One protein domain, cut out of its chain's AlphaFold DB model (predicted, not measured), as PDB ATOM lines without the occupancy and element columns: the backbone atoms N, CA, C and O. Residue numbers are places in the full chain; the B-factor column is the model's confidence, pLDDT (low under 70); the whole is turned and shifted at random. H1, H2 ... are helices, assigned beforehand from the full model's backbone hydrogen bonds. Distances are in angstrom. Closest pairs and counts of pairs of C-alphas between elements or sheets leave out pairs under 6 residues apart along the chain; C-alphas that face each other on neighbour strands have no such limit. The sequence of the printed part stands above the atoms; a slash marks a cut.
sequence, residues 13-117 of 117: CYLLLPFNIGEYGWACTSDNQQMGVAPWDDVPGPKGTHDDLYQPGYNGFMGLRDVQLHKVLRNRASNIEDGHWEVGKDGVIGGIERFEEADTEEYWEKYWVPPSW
ATOM      1  N   CYS A  13     144.371 154.460  64.588       91.25
ATOM      2  CA  CYS A  13     144.100 154.505  63.160       91.25
ATOM      3  C   CYS A  13     142.634 154.172  62.874       91.25
ATOM      4  O   CYS A  13     141.984 153.472  63.646       91.25
ATOM      5  N   TYR A  14     142.158 154.568  61.703       92.62
ATOM      6  CA  TYR A  14     140.904 154.079  61.149       92.62
ATOM      7  C   TYR A  14     141.128 153.541  59.740       92.62
ATOM      8  O   TYR A  14     142.064 153.937  59.036       92.62
ATOM      9  N   LEU A  15     140.295 152.579  59.353       94.62
ATOM     10  CA  LEU A  15     140.290 152.027  58.010       94.62
ATOM     11  C   LEU A  15     139.308 152.833  57.170       94.62
ATOM     12  O   LEU A  15     138.113 152.739  57.398       94.62
ATOM     13  N   LEU A  16     139.813 153.579  56.190       96.81
ATOM     14  CA  LEU A  16     138.970 154.275  55.225       96.81
ATOM     15  C   LEU A  16     138.637 153.340  54.056       96.81
ATOM     16  O   LEU A  16     139.526 152.975  53.280       96.81
ATOM     17  N   LEU A  17     137.373 152.953  53.938       97.44
ATOM     18  CA  LEU A  17     136.857 152.148  52.836       97.44
ATOM     19  C   LEU A  17     136.413 153.043  51.665       97.44
ATOM     20  O   LEU A  17     135.954 154.168  51.873       97.44
ATOM     21  N   PRO A  18     136.523 152.568  50.411       97.69
ATOM     22  CA  PRO A  18     136.018 153.287  49.241       97.69
ATOM     23  C   PRO A  18     134.492 153.154  49.057       97.69
ATOM     24  O   PRO A  18     133.952 153.652  48.071       97.69
ATOM     25  N   PHE A  19     133.811 152.476  49.980       97.75
ATOM     26  CA  PHE A  19     132.372 152.234  50.010       97.75
ATOM     27  C   PHE A  19     131.878 152.229  51.462       97.75
ATOM     28  O   PHE A  19     132.672 152.095  52.395       97.75
ATOM     29  N   ASN A  20     130.566 152.371  51.640       97.88
ATOM     30  CA  ASN A  20     129.929 152.262  52.948       97.88
ATOM     31  C   ASN A  20     129.579 150.802  53.260       97.88
ATOM     32  O   ASN A  20     129.177 150.061  52.366       97.88
ATOM     33  N   ILE A  21     129.660 150.432  54.535       97.50
ATOM     34  CA  ILE A  21     129.151 149.174  55.097       97.50
ATOM     35  C   ILE A  21     128.412 149.468  56.410       97.50
ATOM     36  O   ILE A  21     128.611 150.526  57.009       97.50
ATOM     37  N   GLY A  22     127.566 148.548  56.865       96.81
ATOM     38  CA  GLY A  22     126.821 148.663  58.121       96.81
ATOM     39  C   GLY A  22     125.323 148.897  57.941       96.81
ATOM     40  O   GLY A  22     124.597 148.838  58.924       96.81
ATOM     41  N   GLU A  23     124.830 149.126  56.717       96.50
ATOM     42  CA  GLU A  23     123.400 149.333  56.431       96.50
ATOM     43  C   GLU A  23     122.540 148.090  56.704       96.50
ATOM     44  O   GLU A  23     121.353 148.227  57.010       96.50
ATOM     45  N   TYR A  24     123.116 146.888  56.621       96.88
ATOM     46  CA  TYR A  24     122.419 145.639  56.935       96.88
ATOM     47  C   TYR A  24     122.384 145.339  58.438       96.88
ATOM     48  O   TYR A  24     121.628 144.465  58.866       96.88
ATOM     49  N   GLY A  25     123.137 146.092  59.244       96.69
ATOM     50  CA  GLY A  25     123.098 146.033  60.702       96.69
ATOM     51  C   GLY A  25     123.854 144.858  61.317       96.69
ATOM     52  O   GLY A  25     123.609 144.537  62.480       96.69
ATOM     53  N   TRP A  26     124.759 144.222  60.579       98.00
ATOM     54  CA  TRP A  26     125.628 143.176  61.122       98.00
ATOM     55  C   TRP A  26     126.990 143.727  61.532       98.00
ATOM     56  O   TRP A  26     127.561 143.283  62.529       98.00
ATOM     57  N   ALA A  27     127.491 144.731  60.811       97.25
ATOM     58  CA  ALA A  27     128.774 145.334  61.132       97.25
ATOM     59  C   ALA A  27     128.708 146.098  62.465       97.25
ATOM     60  O   ALA A  27     127.864 146.979  62.659       97.25
ATOM     61  N   CYS A  28     129.615 145.757  63.384       95.50
ATOM     62  CA  CYS A  28     129.639 146.294  64.742       95.50
ATOM     63  C   CYS A  28     130.988 146.930  65.100       95.50
ATOM     64  O   CYS A  28     132.053 146.419  64.743       95.50
ATOM     65  N   THR A  29     130.939 147.996  65.895       93.44
ATOM     66  CA  THR A  29     132.089 148.525  66.635       93.44
ATOM     67  C   THR A  29     132.476 147.599  67.797       93.44
ATOM     68  O   THR A  29     131.747 146.666  68.150       93.44
ATOM     69  N   SER A  30     133.649 147.809  68.408       91.62
ATOM     70  CA  SER A  30     134.168 146.921  69.468       91.62
ATOM     71  C   SER A  30     133.256 146.803  70.691       91.62
ATOM     72  O   SER A  30     133.295 145.798  71.393       91.62
ATOM     73  N   ASP A  31     132.431 147.804  70.973       89.06
ATOM     74  CA  ASP A  31     131.415 147.772  72.030       89.06
ATOM     75  C   ASP A  31     130.144 146.978  71.655       89.06
ATOM     76  O   ASP A  31     129.185 146.973  72.425       89.06
ATOM     77  N   ASN A  32     130.152 146.266  70.520       91.44
ATOM     78  CA  ASN A  32     129.016 145.546  69.930       91.44
ATOM     79  C   ASN A  32     127.849 146.451  69.511       91.44
ATOM     80  O   ASN A  32     126.733 145.970  69.306       91.44
ATOM     81  N   GLN A  33     128.078 147.756  69.376       91.62
ATOM     82  CA  GLN A  33     127.101 148.647  68.771       91.62
ATOM     83  C   GLN A  33     127.156 148.514  67.244       91.62
ATOM     84  O   GLN A  33     128.231 148.414  66.659       91.62
ATOM     85  N   GLN A  34     125.995 148.508  66.587       94.56
ATOM     86  CA  GLN A  34     125.936 148.555  65.125       94.56
ATOM     87  C   GLN A  34     126.588 149.846  64.612       94.56
ATOM     88  O   GLN A  34     126.403 150.918  65.199       94.56
ATOM     89  N   MET A  35     127.323 149.746  63.504       94.31
ATOM     90  CA  MET A  35     127.969 150.898  62.868       94.31
ATOM     91  C   MET A  35     126.956 151.994  62.493       94.31
ATOM     92  O   MET A  35     125.783 151.729  62.207       94.31
ATOM     93  N   GLY A  36     127.407 153.251  62.534       91.00
ATOM     94  CA  GLY A  36     126.588 154.415  62.200       91.00
ATOM     95  C   GLY A  36     125.514 154.813  63.224       91.00
ATOM     96  O   GLY A  36     124.847 155.835  63.023       91.00
ATOM     97  N   VAL A  37     125.346 154.068  64.325       90.56
ATOM     98  CA  VAL A  37     124.426 154.433  65.415       90.56
ATOM     99  C   VAL A  37     125.104 155.430  66.353       90.56
ATOM    100  O   VAL A  37     126.094 155.104  67.009       90.56
ATOM    101  N   ALA A  38     124.539 156.628  66.495       83.50
ATOM    102  CA  ALA A  38     125.052 157.643  67.410       83.50
ATOM    103  C   ALA A  38     124.169 157.803  68.666       83.50
ATOM    104  O   ALA A  38     122.944 157.704  68.576       83.50
ATOM    105  N   PRO A  39     124.742 158.150  69.839       81.06
ATOM    106  CA  PRO A  39     123.973 158.406  71.065       81.06
ATOM    107  C   PRO A  39     122.939 159.537  70.967       81.06
ATOM    108  O   PRO A  39     122.063 159.646  71.821       81.06
ATOM    109  N   TRP A  40     123.078 160.416  69.973       83.62
ATOM    110  CA  TRP A  40     122.205 161.568  69.736       83.62
ATOM    111  C   TRP A  40     121.249 161.368  68.550       83.62
ATOM    112  O   TRP A  40     120.634 162.336  68.108       83.62
ATOM    113  N   ASP A  41     121.134 160.150  68.015       86.12
ATOM    114  CA  ASP A  41     120.148 159.847  66.979       86.12
ATOM    115  C   ASP A  41     118.722 159.863  67.552       86.12
ATOM    116  O   ASP A  41     118.427 159.166  68.523       86.12
ATOM    117  N   ASP A  42     117.816 160.606  66.905       89.75
ATOM    118  CA  ASP A  42     116.387 160.638  67.267       89.75
ATOM    119  C   ASP A  42     115.736 159.249  67.148       89.75
ATOM    120  O   ASP A  42     114.874 158.872  67.944       89.75
ATOM    121  N   VAL A  43     116.159 158.482  66.138       88.88
ATOM    122  CA  VAL A  43     115.790 157.080  65.919       88.88
ATOM    123  C   VAL A  43     117.085 156.297  65.693       88.88
ATOM    124  O   VAL A  43     117.640 156.360  64.593       88.88
ATOM    125  N   PRO A  44     117.591 155.585  66.715       88.31
ATOM    126  CA  PRO A  44     118.789 154.770  66.585       88.31
ATOM    127  C   PRO A  44     118.583 153.667  65.547       88.31
ATOM    128  O   PRO A  44     117.595 152.931  65.600       88.31
ATOM    129  N   GLY A  45     119.520 153.543  64.615       91.38
ATOM    130  CA  GLY A  45     119.501 152.495  63.607       91.38
ATOM    131  C   GLY A  45     120.817 152.438  62.836       91.38
ATOM    132  O   GLY A  45     121.503 153.462  62.755       91.38
ATOM    133  N   PRO A  46     121.177 151.257  62.309       94.69
ATOM    134  CA  PRO A  46     122.393 151.080  61.532       94.69
ATOM    135  C   PRO A  46     122.424 152.035  60.338       94.69
ATOM    136  O   PRO A  46     121.400 152.274  59.689       94.69
ATOM    137  N   LYS A  47     123.604 152.582  60.047       94.69
ATOM    138  CA  LYS A  47     123.835 153.430  58.873       94.69
ATOM    139  C   LYS A  47     125.135 153.019  58.208       94.69
ATOM    140  O   LYS A  47     126.099 152.673  58.883       94.69
ATOM    141  N   GLY A  48     125.161 153.124  56.886       95.69
ATOM    142  CA  GLY A  48     126.366 152.903  56.109       95.69
ATOM    143  C   GLY A  48     127.429 153.935  56.459       95.69
ATOM    144  O   GLY A  48     127.224 155.132  56.248       95.69
ATOM    145  N   THR A  49     128.569 153.468  56.952       95.69
ATOM    146  CA  THR A  49     129.764 154.283  57.186       95.69
ATOM    147  C   THR A  49     130.966 153.635  56.513       95.69
ATOM    148  O   THR A  49     130.925 152.477  56.099       95.69
ATOM    149  N   HIS A  50     132.032 154.406  56.328       96.56
ATOM    150  CA  HIS A  50     133.219 153.969  55.588       96.56
ATOM    151  C   HIS A  50     134.481 153.984  56.460       96.56
ATOM    152  O   HIS A  50     135.575 153.733  55.961       96.56
ATOM    153  N   ASP A  51     134.328 154.280  57.751       94.81
ATOM    154  CA  ASP A  51     135.405 154.501  58.712       94.81
ATOM    155  C   ASP A  51     135.142 153.914  60.115       94.81
ATOM    156  O   ASP A  51     136.098 153.795  60.885       94.81
ATOM    157  N   ASP A  52     133.921 153.456  60.440       94.62
ATOM    158  CA  ASP A  52     133.635 152.882  61.772       94.62
ATOM    159  C   ASP A  52     134.155 151.444  61.955       94.62
ATOM    160  O   ASP A  52     134.237 150.960  63.087       94.62
ATOM    161  N   LEU A  53     134.523 150.729  60.882       95.88
ATOM    162  CA  LEU A  53     134.962 149.338  61.016       95.88
ATOM    163  C   LEU A  53     136.217 149.252  61.894       95.88
ATOM    164  O   LEU A  53     137.190 149.987  61.694       95.88
ATOM    165  N   TYR A  54     136.193 148.322  62.851       94.88
ATOM    166  CA  TYR A  54     137.184 148.146  63.919       94.88
ATOM    167  C   TYR A  54     137.233 149.252  64.982       94.88
ATOM    168  O   TYR A  54     137.997 149.102  65.938       94.88
ATOM    169  N   GLN A  55     136.461 150.336  64.856       93.06
ATOM    170  CA  GLN A  55     136.467 151.409  65.849       93.06
ATOM    171  C   GLN A  55     135.851 150.942  67.171       93.06
ATOM    172  O   GLN A  55     134.990 150.058  67.181       93.06
ATOM    173  N   PRO A  56     136.262 151.531  68.309       88.94
ATOM    174  CA  PRO A  56     135.790 151.079  69.612       88.94
ATOM    175  C   PRO A  56     134.303 151.312  69.876       88.94
ATOM    176  O   PRO A  56     133.784 150.741  70.832       88.94
ATOM    177  N   GLY A  57     133.647 152.150  69.073       85.69
ATOM    178  CA  GLY A  57     132.296 152.626  69.347       85.69
ATOM    179  C   GLY A  57     132.282 153.697  70.434       85.69
ATOM    180  O   GLY A  57     133.320 154.269  70.797       85.69
ATOM    181  N   TYR A  58     131.092 154.011  70.939       76.56
ATOM    182  CA  TYR A  58     130.909 155.080  71.912       76.56
ATOM    183  C   TYR A  58     130.829 154.506  73.325       76.56
ATOM    184  O   TYR A  58     129.792 154.012  73.760       76.56
ATOM    185  N   ASN A  59     131.889 154.682  74.116       67.00
ATOM    186  CA  ASN A  59     131.789 154.493  75.558       67.00
ATOM    187  C   ASN A  59     131.901 155.851  76.267       67.00
ATOM    188  O   ASN A  59     132.841 156.612  76.067       67.00
ATOM    189  N   GLY A  60     130.923 156.181  77.115       60.78
ATOM    190  CA  GLY A  60     130.859 157.469  77.826       60.78
ATOM    191  C   GLY A  60     131.943 157.682  78.894       60.78
ATOM    192  O   GLY A  60     131.839 158.618  79.683       60.78
ATOM    193  N   PHE A  61     132.951 156.808  78.954       61.34
ATOM    194  CA  PHE A  61     133.994 156.787  79.981       61.34
ATOM    195  C   PHE A  61     135.404 157.020  79.420       61.34
ATOM    196  O   PHE A  61     136.272 157.495  80.153       61.34
ATOM    197  N   MET A  62     135.647 156.727  78.142       56.22
ATOM    198  CA  MET A  62     136.926 156.924  77.464       56.22
ATOM    199  C   MET A  62     136.775 158.004  76.394       56.22
ATOM    200  O   MET A  62     135.727 158.155  75.774       56.22
ATOM    201  N   GLY A  63     137.828 158.799  76.184       59.69
ATOM    202  CA  GLY A  63     137.855 159.707  75.037       59.69
ATOM    203  C   GLY A  63     137.674 158.910  73.746       59.69
ATOM    204  O   GLY A  63     138.136 157.775  73.686       59.69
ATOM    205  N   LEU A  64     137.028 159.497  72.735       64.38
ATOM    206  CA  LEU A  64     136.964 158.944  71.378       64.38
ATOM    207  C   LEU A  64     138.399 158.636  70.924       64.38
ATOM    208  O   LEU A  64     139.170 159.553  70.631       64.38
ATOM    209  N   ARG A  65     138.806 157.368  70.999       75.44
ATOM    210  CA  ARG A  65     140.138 156.922  70.594       75.44
ATOM    211  C   ARG A  65     139.974 155.998  69.418       75.44
ATOM    212  O   ARG A  65     139.170 155.084  69.491       75.44
ATOM    213  N   ASP A  66     140.788 156.190  68.401       87.56
ATOM    214  CA  ASP A  66     140.800 155.271  67.277       87.56
ATOM    215  C   ASP A  66     141.406 153.923  67.694       87.56
ATOM    216  O   ASP A  66     142.227 153.839  68.621       87.56
ATOM    217  N   VAL A  67     141.033 152.857  66.988       90.44
ATOM    218  CA  VAL A  67     141.622 151.529  67.202       90.44
ATOM    219  C   VAL A  67     143.131 151.541  66.954       90.44
ATOM    220  O   VAL A  67     143.638 152.178  66.032       90.44
ATOM    221  N   GLN A  68     143.886 150.802  67.764       90.69
ATOM    222  CA  GLN A  68     145.334 150.692  67.585       90.69
ATOM    223  C   GLN A  68     145.668 149.857  66.335       90.69
ATOM    224  O   GLN A  68     145.210 148.719  66.210       90.69
ATOM    225  N   LEU A  69     146.556 150.351  65.462       92.00
ATOM    226  CA  LEU A  69     146.910 149.706  64.181       92.00
ATOM    227  C   LEU A  69     147.257 148.216  64.301       92.00
ATOM    228  O   LEU A  69     146.849 147.399  63.478       92.00
ATOM    229  N   HIS A  70     147.989 147.830  65.347       92.38
ATOM    230  CA  HIS A  70     148.399 146.437  65.524       92.38
ATOM    231  C   HIS A  70     147.217 145.478  65.755       92.38
ATOM    232  O   HIS A  70     147.343 144.290  65.460       92.38
ATOM    233  N   LYS A  71     146.081 145.963  66.277       92.62
ATOM    234  CA  LYS A  71     144.865 145.162  66.482       92.62
ATOM    235  C   LYS A  71     144.199 144.854  65.146       92.62
ATOM    236  O   LYS A  71     143.880 143.696  64.893       92.62
ATOM    237  N   VAL A  72     144.104 145.858  64.270       94.31
ATOM    238  CA  VAL A  72     143.610 145.698  62.893       94.31
ATOM    239  C   VAL A  72     144.490 144.710  62.125       94.31
ATOM    240  O   VAL A  72     143.989 143.764  61.524       94.31
ATOM    241  N   LEU A  73     145.818 144.870  62.196       95.19
ATOM    242  CA  LEU A  73     146.752 143.957  61.529       95.19
ATOM    243  C   LEU A  73     146.672 142.527  62.080       95.19
ATOM    244  O   LEU A  73     146.748 141.578  61.304       95.19
ATOM    245  N   ARG A  74     146.485 142.362  63.396       95.69
ATOM    246  CA  ARG A  74     146.315 141.042  64.015       95.69
ATOM    247  C   ARG A  74     145.015 140.371  63.579       95.69
ATOM    248  O   ARG A  74     145.062 139.205  63.222       95.69
ATOM    249  N   ASN A  75     143.893 141.092  63.559       95.56
ATOM    250  CA  ASN A  75     142.620 140.553  63.071       95.56
ATOM    251  C   ASN A  75     142.737 140.074  61.609       95.56
ATOM    252  O   ASN A  75     142.324 138.962  61.289       95.56
ATOM    253  N   ARG A  76     143.386 140.858  60.737       94.94
ATOM    254  CA  ARG A  76     143.649 140.452  59.344       94.94
ATOM    255  C   ARG A  76     144.540 139.213  59.246       94.94
ATOM    256  O   ARG A  76     144.265 138.336  58.436       94.94
ATOM    257  N   ALA A  77     145.596 139.139  60.060       96.56
ATOM    258  CA  ALA A  77     146.472 137.971  60.103       96.56
ATOM    259  C   ALA A  77     145.704 136.713  60.535       96.56
ATOM    260  O   ALA A  77     145.801 135.700  59.853       96.56
ATOM    261  N   SER A  78     144.874 136.803  61.579       96.81
ATOM    262  CA  SER A  78     144.041 135.682  62.031       96.81
ATOM    263  C   SER A  78     143.061 135.215  60.951       96.81
ATOM    264  O   SER A  78     142.950 134.019  60.723       96.81
ATOM    265  N   ASN A  79     142.434 136.127  60.198       96.75
ATOM    266  CA  ASN A  79     141.579 135.744  59.067       96.75
ATOM    267  C   ASN A  79     142.320 134.934  57.987       96.75
ATOM    268  O   ASN A  79     141.734 134.038  57.382       96.75
ATOM    269  N   ILE A  80     143.604 135.218  57.753       97.19
ATOM    270  CA  ILE A  80     144.441 134.438  56.829       97.19
ATOM    271  C   ILE A  80     144.833 133.093  57.455       97.19
ATOM    272  O   ILE A  80     144.707 132.053  56.813       97.19
ATOM    273  N   GLU A  81     145.312 133.108  58.700       97.81
ATOM    274  CA  GLU A  81     145.793 131.917  59.416       97.81
ATOM    275  C   GLU A  81     144.681 130.881  59.636       97.81
ATOM    276  O   GLU A  81     144.921 129.683  59.478       97.81
ATOM    277  N   ASP A  82     143.459 131.342  59.912       96.88
ATOM    278  CA  ASP A  82     142.271 130.504  60.106       96.88
ATOM    279  C   ASP A  82     141.636 130.053  58.773       96.88
ATOM    280  O   ASP A  82     140.671 129.287  58.764       96.88
ATOM    281  N   GLY A  83     142.169 130.509  57.632       96.00
ATOM    282  CA  GLY A  83     141.713 130.123  56.295       96.00
ATOM    283  C   GLY A  83     140.436 130.820  55.814       96.00
ATOM    284  O   GLY A  83     139.890 130.426  54.785       96.00
ATOM    285  N   HIS A  84     139.958 131.853  56.513       96.06
ATOM    286  CA  HIS A  84     138.828 132.675  56.060       96.06
ATOM    287  C   HIS A  84     139.196 133.515  54.833       96.06
ATOM    288  O   HIS A  84     138.413 133.672  53.892       96.06
ATOM    289  N   TRP A  85     140.422 134.035  54.820       97.44
ATOM    290  CA  TRP A  85     140.975 134.783  53.703       97.44
ATOM    291  C   TRP A  85     141.991 133.945  52.942       97.44
ATOM    292  O   TRP A  85     143.097 133.680  53.410       97.44
ATOM    293  N   GLU A  86     141.623 133.574  51.720       97.25
ATOM    294  CA  GLU A  86     142.535 132.929  50.787       97.25
ATOM    295  C   GLU A  86     143.555 133.941  50.246       97.25
ATOM    296  O   GLU A  86     143.203 135.058  49.853       97.25
ATOM    297  N   VAL A  87     144.825 133.535  50.191       97.25
ATOM    298  CA  VAL A  87     145.925 134.349  49.663       97.25
ATOM    299  C   VAL A  87     146.377 133.786  48.320       97.25
ATOM    300  O   VAL A  87     146.861 132.659  48.230       97.25
ATOM    301  N   GLY A  88     146.237 134.595  47.273       97.00
ATOM    302  CA  GLY A  88     146.719 134.311  45.927       97.00
ATOM    303  C   GLY A  88     148.043 135.013  45.615       97.00
ATOM    304  O   GLY A  88     148.703 135.591  46.480       97.00
ATOM    305  N   LYS A  89     148.423 135.005  44.332       96.94
ATOM    306  CA  LYS A  89     149.684 135.598  43.843       96.94
ATOM    307  C   LYS A  89     149.833 137.104  44.132       96.94
ATOM    308  O   LYS A  89     150.959 137.575  44.242       96.94
ATOM    309  N   ASP A  90     148.716 137.824  44.255       95.12
ATOM    310  CA  ASP A  90     148.666 139.285  44.416       95.12
ATOM    311  C   ASP A  90     148.232 139.708  45.839       95.12
ATOM    312  O   ASP A  90     147.962 140.882  46.083       95.12
ATOM    313  N   GLY A  91     148.159 138.767  46.791       94.25
ATOM    314  CA  GLY A  91     147.657 138.997  48.151       94.25
ATOM    315  C   GLY A  91     146.297 138.342  48.402       94.25
ATOM    316  O   GLY A  91     145.966 137.336  47.777       94.25
ATOM    317  N   VAL A  92     145.522 138.886  49.345       96.31
ATOM    318  CA  VAL A  92     144.190 138.360  49.695       96.31
ATOM    319  C   VAL A  92     143.268 138.415  48.474       96.31
ATOM    320  O   VAL A  92     143.060 139.476  47.881       96.31
ATOM    321  N   ILE A  93     142.711 137.266  48.090       97.31
ATOM    322  CA  ILE A  93     141.769 137.159  46.972       97.31
ATOM    323  C   ILE A  93     140.501 137.933  47.319       97.31
ATOM    324  O   ILE A  93     139.957 137.747  48.399       97.31
ATOM    325  N   GLY A  94     139.998 138.757  46.398       95.19
ATOM    326  CA  GLY A  94     138.830 139.613  46.637       95.19
ATOM    327  C   GLY A  94     139.174 140.994  47.195       95.19
ATOM    328  O   GLY A  94     138.272 141.798  47.354       95.19
ATOM    329  N   GLY A  95     140.453 141.290  47.456       95.06
ATOM    330  CA  GLY A  95     140.922 142.662  47.647       95.06
ATOM    331  C   GLY A  95     140.236 143.421  48.785       95.06
ATOM    332  O   GLY A  95     140.103 142.912  49.898       95.06
ATOM    333  N   ILE A  96     139.869 144.675  48.510       95.00
ATOM    334  CA  ILE A  96     139.225 145.566  49.484       95.00
ATOM    335  C   ILE A  96     137.750 145.191  49.684       95.00
ATOM    336  O   ILE A  96     137.197 145.412  50.755       95.00
ATOM    337  N   GLU A  97     137.129 144.556  48.694       96.88
ATOM    338  CA  GLU A  97     135.729 144.136  48.699       96.88
ATOM    339  C   GLU A  97     135.450 143.073  49.774       96.88
ATOM    340  O   GLU A  97     134.320 142.933  50.225       96.88
ATOM    341  N   ARG A  98     136.485 142.394  50.294       96.38
ATOM    342  CA  ARG A  98     136.354 141.516  51.472       96.38
ATOM    343  C   ARG A  98     135.720 142.207  52.671       96.38
ATOM    344  O   ARG A  98     134.977 141.571  53.404       96.38
ATOM    345  N   PHE A  99     135.969 143.500  52.867       97.19
ATOM    346  CA  PHE A  99     135.396 144.226  54.000       97.19
ATOM    347  C   PHE A  99     133.866 144.365  53.932       97.19
ATOM    348  O   PHE A  99     133.264 144.663  54.957       97.19
ATOM    349  N   GLU A 100     133.219 144.091  52.792       97.75
ATOM    350  CA  GLU A 100     131.752 144.007  52.706       97.75
ATOM    351  C   GLU A 100     131.184 142.831  53.522       97.75
ATOM    352  O   GLU A 100     130.088 142.936  54.068       97.75
ATOM    353  N   GLU A 101     131.944 141.739  53.686       97.94
ATOM    354  CA  GLU A 101     131.542 140.580  54.502       97.94
ATOM    355  C   GLU A 101     131.310 140.961  55.976       97.94
ATOM    356  O   GLU A 101     130.562 140.280  56.682       97.94
ATOM    357  N   ALA A 102     131.907 142.067  56.439       97.69
ATOM    358  CA  ALA A 102     131.717 142.588  57.788       97.69
ATOM    359  C   ALA A 102     130.253 142.934  58.098       97.69
ATOM    360  O   ALA A 102     129.875 142.938  59.264       97.69
ATOM    361  N   ASP A 103     129.436 143.204  57.077       98.12
ATOM    362  CA  ASP A 103     128.014 143.516  57.222       98.12
ATOM    363  C   ASP A 103     127.110 142.344  56.801       98.12
ATOM    364  O   ASP A 103     126.022 142.524  56.255       98.12
ATOM    365  N   THR A 104     127.564 141.115  57.063       98.25
ATOM    366  CA  THR A 104     126.798 139.886  56.825       98.25
ATOM    367  C   THR A 104     126.631 139.071  58.104       98.25
ATOM    368  O   THR A 104     127.548 138.989  58.920       98.25
ATOM    369  N   GLU A 105     125.483 138.405  58.254       97.69
ATOM    370  CA  GLU A 105     125.196 137.521  59.395       97.69
ATOM    371  C   GLU A 105     126.267 136.445  59.595       97.69
ATOM    372  O   GLU A 105     126.632 136.124  60.722       97.69
ATOM    373  N   GLU A 106     126.787 135.898  58.497       97.75
ATOM    374  CA  GLU A 106     127.703 134.760  58.533       97.75
ATOM    375  C   GLU A 106     129.128 135.147  58.951       97.75
ATOM    376  O   GLU A 106     129.826 134.337  59.568       97.75
ATOM    377  N   TYR A 107     129.572 136.370  58.634       97.62
ATOM    378  CA  TYR A 107     130.989 136.728  58.730       97.62
ATOM    379  C   TYR A 107     131.305 137.930  59.618       97.62
ATOM    380  O   TYR A 107     132.480 138.114  59.931       97.62
ATOM    381  N   TRP A 108     130.324 138.715  60.079       97.31
ATOM    382  CA  TRP A 108     130.587 139.964  60.814       97.31
ATOM    383  C   TRP A 108     131.556 139.805  62.000       97.31
ATOM    384  O   TRP A 108     132.456 140.628  62.178       97.31
ATOM    385  N   GLU A 109     131.462 138.706  62.758       96.38
ATOM    386  CA  GLU A 109     132.330 138.437  63.917       96.38
ATOM    387  C   GLU A 109     133.818 138.371  63.547       96.38
ATOM    388  O   GLU A 109     134.689 138.684  64.359       96.38
ATOM    389  N   LYS A 110     134.134 137.996  62.302       97.12
ATOM    390  CA  LYS A 110     135.507 137.929  61.780       97.12
ATOM    391  C   LYS A 110     136.131 139.306  61.587       97.12
ATOM    392  O   LYS A 110     137.358 139.433  61.593       97.12
ATOM    393  N   TYR A 111     135.295 140.331  61.470       96.75
ATOM    394  CA  TYR A 111     135.671 141.732  61.307       96.75
ATOM    395  C   TYR A 111     135.510 142.533  62.604       96.75
ATOM    396  O   TYR A 111     135.800 143.727  62.641       96.75
ATOM    397  N   TRP A 112     135.108 141.880  63.693       95.62
ATOM    398  CA  TRP A 112     135.008 142.493  65.006       95.62
ATOM    399  C   TRP A 112     136.331 142.387  65.779       95.62
ATOM    400  O   TRP A 112     137.049 141.384  65.724       95.62
ATOM    401  N   VAL A 113     136.675 143.441  66.522       93.56
ATOM    402  CA  VAL A 113     137.872 143.488  67.375       93.56
ATOM    403  C   VAL A 113     137.442 143.772  68.812       93.56
ATOM    404  O   VAL A 113     136.814 144.803  69.042       93.56
ATOM    405  N   PRO A 114     137.816 142.932  69.796       87.81
ATOM    406  CA  PRO A 114     137.417 143.136  71.183       87.81
ATOM    407  C   PRO A 114     138.087 144.368  71.817       87.81
ATOM    408  O   PRO A 114     139.299 144.579  71.635       87.81
ATOM    409  N   PRO A 115     137.348 145.134  72.643       79.62
ATOM    410  CA  PRO A 115     137.872 146.306  73.327       79.62
ATOM    411  C   PRO A 115     138.907 145.866  74.364       79.62
ATOM    412  O   PRO A 115     138.677 144.963  75.170       79.62
ATOM    413  N   SER A 116     140.097 146.458  74.306       78.00
ATOM    414  CA  SER A 116     141.227 146.074  75.167       78.00
ATOM    415  C   SER A 116     142.244 147.204  75.379       78.00
ATOM    416  O   SER A 116     143.412 146.920  75.652       78.00
ATOM    417  N   TRP A 117     141.813 148.461  75.217       69.94
ATOM    418  CA  TRP A 117     142.619 149.684  75.325       69.94
ATOM    419  C   TRP A 117     141.833 150.822  75.978       69.94
ATOM    420  O   TRP A 117     140.584 150.749  75.949       69.94
TER     421      TRP A 117
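Overview. This is residues 13 to 117 of the 117 residues of an uncharacterized protein of Petromyces alliaceus (UniProt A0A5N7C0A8). There is little regular structure here: the long looping stretch of residues 13 to 68 fills one end and much of the middle, and H1 and H2 lie toward the other end, where their link, residues 82 to 94, loops round Lys 89. The printed part has 105 residues, with three named helices in the order H1, H2, H3 and no named strand; the class is all helix, though the named elements hold only 26 residues. It is compact, radius of gyration of the C-alphas 13.8 A, yet elongated, spanning 47 by 27 by 22 A.

Along the chain. Begin at C-alpha 13, (144.100, 154.505, 63.160), and go along to C-alpha 69 at (146.910, 149.706, 64.181), where H1, residues 69 to 81, runs 18.4 A. H2 is residues 95 to 103, 16.1 A; H3, residues 108 to 111, 5.4 A, ends at (135.671, 141.732, 61.307).

Arrangement. H2 and H3 touch, closest at the C-alphas of Ala 102 and Trp 108, 4.2 A. H1, with residues 75 to 79 alone, only just touches H3, with 3 pairs of C-alphas within 8 A, the closest those of Asn 79 and Lys 110, 7.0 A. H1 and H2 are apart. In H1 every O i to N i+4 pair is within hydrogen-bond range; in H2 0 of 5 are, but 5 of 6 O i to N i+3 pairs; H3 is too short for an O i to N i+4 pair.

Size, cuts and confidence. The C-alphas of Asp 42 and Lys 89 are the two farthest apart, 47.8 A. The printed part has no cut; the link H1 to H2 is long. Look for pLDDT under 70 at residues 59 to 64 and 117.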